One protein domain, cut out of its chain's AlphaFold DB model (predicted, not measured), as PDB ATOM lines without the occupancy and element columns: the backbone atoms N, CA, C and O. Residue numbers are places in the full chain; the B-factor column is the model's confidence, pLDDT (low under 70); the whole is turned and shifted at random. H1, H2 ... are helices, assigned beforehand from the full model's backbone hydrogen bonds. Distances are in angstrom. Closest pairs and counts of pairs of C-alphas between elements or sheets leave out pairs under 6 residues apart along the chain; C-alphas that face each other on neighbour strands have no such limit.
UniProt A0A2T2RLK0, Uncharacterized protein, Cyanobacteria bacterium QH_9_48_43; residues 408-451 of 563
ATOM      1  N   LEU A 408      88.633 193.742   5.210       76.06
ATOM      2  CA  LEU A 408      89.518 193.614   6.363       76.06
ATOM      3  C   LEU A 408      89.817 192.140   6.642       76.06
ATOM      4  O   LEU A 408      90.981 191.771   6.779       76.06
ATOM      5  N   GLN A 409      88.788 191.297   6.629       73.50
ATOM      6  CA  GLN A 409      88.926 189.852   6.769       73.50
ATOM      7  C   GLN A 409      89.701 189.233   5.598       73.50
ATOM      8  O   GLN A 409      90.513 188.341   5.815       73.50
ATOM      9  N   GLU A 410      89.524 189.719   4.365       72.00
ATOM     10  CA  GLU A 410      90.348 189.311   3.221       72.00
ATOM     11  C   GLU A 410      91.819 189.692   3.406       72.00
ATOM     12  O   GLU A 410      92.705 188.906   3.071       72.00
ATOM     13  N   ALA A 411      92.095 190.900   3.906       76.31
ATOM     14  CA  ALA A 411      93.460 191.353   4.155       76.31
ATOM     15  C   ALA A 411      94.129 190.520   5.257       76.31
ATOM     16  O   ALA A 411      95.293 190.142   5.126       76.31
ATOM     17  N   GLU A 412      93.385 190.193   6.314       80.75
ATOM     18  CA  GLU A 412      93.848 189.334   7.401       80.75
ATOM     19  C   GLU A 412      94.060 187.888   6.934       80.75
ATOM     20  O   GLU A 412      95.101 187.298   7.221       80.75
ATOM     21  N   LEU A 413      93.151 187.346   6.117       78.19
ATOM     22  CA  LEU A 413      93.310 186.033   5.497       78.19
ATOM     23  C   LEU A 413      94.574 185.983   4.624       78.19
ATOM     24  O   LEU A 413      95.413 185.100   4.797       78.19
ATOM     25  N   LYS A 414      94.751 186.963   3.728       79.56
ATOM     26  CA  LYS A 414      95.939 187.079   2.862       79.56
ATOM     27  C   LYS A 414      97.226 187.185   3.679       79.56
ATOM     28  O   LYS A 414      98.229 186.581   3.305       79.56
ATOM     29  N   LYS A 415      97.202 187.915   4.799       85.00
ATOM     30  CA  LYS A 415      98.333 187.997   5.730       85.00
ATOM     31  C   LYS A 415      98.648 186.628   6.342       85.00
ATOM     32  O   LYS A 415      99.794 186.200   6.261       85.00
ATOM     33  N   ASN A 416      97.647 185.925   6.874       84.38
ATOM     34  CA  ASN A 416      97.829 184.610   7.497       84.38
ATOM     35  C   ASN A 416      98.422 183.591   6.514       84.38
ATOM     36  O   ASN A 416      99.380 182.896   6.839       84.38
ATOM     37  N   TYR A 417      97.915 183.531   5.285       81.94
ATOM     38  CA  TYR A 417      98.489 182.650   4.268       81.94
ATOM     39  C   TYR A 417      99.873 183.089   3.799       81.94
ATOM     40  O   TYR A 417     100.699 182.227   3.539       81.94
ATOM     41  N   SER A 418     100.162 184.391   3.715       84.06
ATOM     42  CA  SER A 418     101.523 184.857   3.423       84.06
ATOM     43  C   SER A 418     102.514 184.413   4.505       84.06
ATOM     44  O   SER A 418     103.662 184.113   4.185       84.06
ATOM     45  N   GLU A 419     102.091 184.372   5.770       87.94
ATOM     46  CA  GLU A 419     102.895 183.849   6.880       87.94
ATOM     47  C   GLU A 419     103.059 182.323   6.781       87.94
ATOM     48  O   GLU A 419     104.169 181.814   6.935       87.94
ATOM     49  N   ILE A 420     101.987 181.593   6.449       84.19
ATOM     50  CA  ILE A 420     102.039 180.146   6.174       84.19
ATOM     51  C   ILE A 420     102.989 179.849   5.006       84.19
ATOM     52  O   ILE A 420     103.836 178.970   5.123       84.19
ATOM     53  N   ASP A 421     102.898 180.603   3.910       85.94
ATOM     54  CA  ASP A 421     103.756 180.458   2.734       85.94
ATOM     55  C   ASP A 421     105.218 180.710   3.086       85.94
ATOM     56  O   ASP A 421     106.073 179.898   2.744       85.94
ATOM     57  N   ALA A 422     105.514 181.781   3.825       87.12
ATOM     58  CA  ALA A 422     106.870 182.058   4.287       87.12
ATOM     59  C   ALA A 422     107.433 180.900   5.130       87.12
ATOM     60  O   ALA A 422     108.574 180.484   4.918       87.12
ATOM     61  N   ASN A 423     106.627 180.342   6.039       88.88
ATOM     62  CA  ASN A 423     107.024 179.220   6.889       88.88
ATOM     63  C   ASN A 423     107.218 177.921   6.096       88.88
ATOM     64  O   ASN A 423     108.197 177.207   6.320       88.88
ATOM     65  N   ASN A 424     106.322 177.617   5.160       85.06
ATOM     66  CA  ASN A 424     106.386 176.411   4.337       85.06
ATOM     67  C   ASN A 424     107.548 176.462   3.340       85.06
ATOM     68  O   ASN A 424     108.226 175.453   3.157       85.06
ATOM     69  N   ILE A 425     107.842 177.636   2.770       86.06
ATOM     70  CA  ILE A 425     109.030 177.863   1.933       86.06
ATOM     71  C   ILE A 425     110.305 177.704   2.762       86.06
ATOM     72  O   ILE A 425     111.227 177.009   2.339       86.06
ATOM     73  N   ALA A 426     110.360 178.299   3.958       85.00
ATOM     74  CA  ALA A 426     111.507 178.158   4.855       85.00
ATOM     75  C   ALA A 426     111.720 176.704   5.315       85.00
ATOM     76  O   ALA A 426     112.859 176.274   5.485       85.00
ATOM     77  N   SER A 427     110.633 175.946   5.478       85.19
ATOM     78  CA  SER A 427     110.654 174.528   5.865       85.19
ATOM     79  C   SER A 427     110.851 173.573   4.681       85.19
ATOM     80  O   SER A 427     110.918 172.365   4.887       85.19
ATOM     81  N   GLY A 428     110.937 174.089   3.448       77.81
ATOM     82  CA  GLY A 428     111.136 173.289   2.238       77.81
ATOM     83  C   GLY A 428     109.933 172.437   1.819       77.81
ATOM     84  O   GLY A 428     110.113 171.490   1.063       77.81
ATOM     85  N   ILE A 429     108.723 172.750   2.295       78.50
ATOM     86  CA  ILE A 429     107.492 172.016   1.945       78.50
ATOM     87  C   ILE A 429     107.078 172.317   0.496       78.50
ATOM     88  O   ILE A 429     106.622 171.421  -0.207       78.50
ATOM     89  N   TYR A 430     107.247 173.563   0.044       81.81
ATOM     90  CA  TYR A 430     107.087 173.972  -1.357       81.81
ATOM     91  C   TYR A 430     107.880 175.246  -1.665       81.81
ATOM     92  O   TYR A 430     108.324 175.967  -0.772       81.81
ATOM     93  N   SER A 431     108.069 175.540  -2.947       80.25
ATOM     94  CA  SER A 431     108.839 176.678  -3.447       80.25
ATOM     95  C   SER A 431     108.047 177.992  -3.477       80.25
ATOM     96  O   SER A 431     106.818 178.023  -3.552       80.25
ATOM     97  N   ALA A 432     108.764 179.120  -3.528       80.38
ATOM     98  CA  ALA A 432     108.156 180.440  -3.730       80.38
ATOM     99  C   ALA A 432     107.388 180.553  -5.063       80.38
ATOM    100  O   ALA A 432     106.461 181.353  -5.183       80.38
ATOM    101  N   GLN A 433     107.764 179.756  -6.069       73.00
ATOM    102  CA  GLN A 433     107.071 179.718  -7.354       73.00
ATOM    103  C   GLN A 433     105.734 178.972  -7.251       73.00
ATOM    104  O   GLN A 433     104.766 179.393  -7.873       73.00
ATOM    105  N   GLU A 434     105.655 177.921  -6.433       72.94
ATOM    106  CA  GLU A 434     104.392 177.236  -6.127       72.94
ATOM    107  C   GLU A 434     103.482 178.127  -5.284       72.94
ATOM    108  O   GLU A 434     102.320 178.300  -5.635       72.94
ATOM    109  N   ALA A 435     104.022 178.818  -4.276       80.62
ATOM    110  CA  ALA A 435     103.262 179.802  -3.502       80.62
ATOM    111  C   ALA A 435     102.668 180.920  -4.384       80.62
ATOM    112  O   ALA A 435     101.575 181.414  -4.116       80.62
ATOM    113  N   ARG A 436     103.345 181.299  -5.481       76.56
ATOM    114  CA  ARG A 436     102.855 182.317  -6.424       76.56
ATOM    115  C   ARG A 436     101.544 181.924  -7.100       76.56
ATOM    116  O   ARG A 436     100.730 182.811  -7.346       76.56
ATOM    117  N   GLN A 437     101.297 180.629  -7.314       74.12
ATOM    118  CA  GLN A 437     100.053 180.134  -7.917       74.12
ATOM    119  C   GLN A 437      98.812 180.584  -7.136       74.12
ATOM    120  O   GLN A 437      97.742 180.747  -7.719       74.12
ATOM    121  N   ARG A 438      98.952 180.837  -5.827       74.25
ATOM    122  CA  ARG A 438      97.884 181.365  -4.971       74.25
ATOM    123  C   ARG A 438      97.421 182.776  -5.352       74.25
ATOM    124  O   ARG A 438      96.289 183.144  -5.049       74.25
ATOM    125  N   TYR A 439      98.276 183.533  -6.038       72.25
ATOM    126  CA  TYR A 439      98.087 184.944  -6.385       72.25
ATOM    127  C   TYR A 439      97.956 185.190  -7.901       72.25
ATOM    128  O   TYR A 439      97.882 186.340  -8.326       72.25
ATOM    129  N   GLU A 440      97.980 184.139  -8.727       63.00
ATOM    130  CA  GLU A 440      97.943 184.256 -10.195       63.00
ATOM    131  C   GLU A 440      96.529 184.473 -10.756       63.00
ATOM    132  O   GLU A 440      96.385 185.051 -11.833       63.00
ATOM    133  N   SER A 441      95.486 184.060 -10.030       55.31
ATOM    134  CA  SER A 441      94.087 184.318 -10.384       55.31
ATOM    135  C   SER A 441      93.519 185.538  -9.656       55.31
ATOM    136  O   SER A 441      93.960 185.895  -8.566       55.31
ATOM    137  N   ALA A 442      92.501 186.172 -10.254       47.16
ATOM    138  CA  ALA A 442      91.743 187.254  -9.613       47.16
ATOM    139  C   ALA A 442      91.075 186.801  -8.298       47.16
ATOM    140  O   ALA A 442      90.874 187.609  -7.394       47.16
ATOM    141  N   GLU A 443      90.781 185.505  -8.185       50.47
ATOM    142  CA  GLU A 443      90.331 184.855  -6.960       50.47
ATOM    143  C   GLU A 443      91.499 184.191  -6.229       50.47
ATOM    144  O   GLU A 443      92.376 183.572  -6.837       50.47
ATOM    145  N   TYR A 444      91.497 184.316  -4.907       58.19
ATOM    146  CA  TYR A 444      92.519 183.763  -4.028       58.19
ATOM    147  C   TYR A 444      92.393 182.238  -3.912       58.19
ATOM    148  O   TYR A 444      91.309 181.739  -3.607       58.19
ATOM    149  N   ARG A 445      93.481 181.479  -4.111       59.97
ATOM    150  CA  ARG A 445      93.439 180.004  -4.015       59.97
ATOM    151  C   ARG A 445      93.830 179.499  -2.626       59.97
ATOM    152  O   ARG A 445      94.995 179.542  -2.246       59.97
ATOM    153  N   ASP A 446      92.869 178.940  -1.901       57.66
ATOM    154  CA  ASP A 446      93.107 178.319  -0.590       57.66
ATOM    155  C   ASP A 446      94.127 177.160  -0.686       57.66
ATOM    156  O   ASP A 446      95.188 177.165  -0.050       57.66
ATOM    157  N   ASN A 447      93.883 176.231  -1.616       61.69
ATOM    158  CA  ASN A 447      94.728 175.058  -1.831       61.69
ATOM    159  C   ASN A 447      95.789 175.293  -2.916       61.69
ATOM    160  O   ASN A 447      95.476 175.737  -4.022       61.69
ATOM    161  N   LEU A 448      97.034 174.925  -2.607       63.62
ATOM    162  CA  LEU A 448      98.126 174.832  -3.575       63.62
ATOM    163  C   LEU A 448      98.156 173.420  -4.163       63.62
ATOM    164  O   LEU A 448      98.199 172.438  -3.424       63.62
ATOM    165  N   VAL A 449      98.144 173.319  -5.491       62.47
ATOM    166  CA  VAL A 449      98.429 172.056  -6.175       62.47
ATOM    167  C   VAL A 449      99.945 171.952  -6.274       62.47
ATOM    168  O   VAL A 449     100.568 172.594  -7.120       62.47
ATOM    169  N   LEU A 450     100.541 171.197  -5.352       62.34
ATOM    170  CA  LEU A 450     101.976 170.931  -5.360       62.34
ATOM    171  C   LEU A 450     102.288 170.001  -6.524       62.34
ATOM    172  O   LEU A 450     101.652 168.958  -6.683       62.34
ATOM    173  N   ASN A 451     103.234 170.402  -7.364       54.25
ATOM    174  CA  ASN A 451     103.571 169.628  -8.544       54.25
ATOM    175  C   ASN A 451     104.687 168.647  -8.169       54.25
ATOM    176  O   ASN A 451     105.869 168.942  -8.342       54.25
TER     177      ASN A 451
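What this domain is: This is residues 408 to 451 of the 563 residues of an uncharacterized protein of Cyanobacteria bacterium QH_9_48_43 (UniProt A0A2T2RLK0). A long helix, H1, is followed by a short helix, H2, that folds back nearly antiparallel to it, and a tail, residues 440 to 451, turns back beyond the end of H2. The printed part has 44 residues with two named helices, H1 then H2, and no named strand; the class is all helix. It is compact, with a radius of gyration of the C-alphas of 10.3 A, and elongated, spanning 30 by 19 by 13 A.

Where its parts are: H1, residues 408 to 426, runs 26.9 A from C-alpha 408 at (89.518, 193.614, 6.363) to C-alpha 426 at (111.507, 178.158, 4.855). H2, residues 432 to 439, ends with C-alpha 439 at (98.087, 184.944, -6.385).

How they stand to each other: H1 and H2 form a helical hairpin, opposite ways at a shallow tilt of 16 degrees. They only just touch, with 3 pairs of C-alphas within 8 A, H1 with residues 421 to 425 alone; the closest C-alphas, of Ile 425 and Ala 432, are 6.3 A apart. In H1 every O i to N i+4 pair is within hydrogen-bond range; in H2 1 of 4 is, beside 4 of 5 O i to N i+3 pairs.

The domain as a whole: The farthest C-alphas, of Leu 408 and Asn 451, are 31.5 A apart. The link is tight, the printed part has no cut, and pLDDT is under 70 at residues 440 to 451.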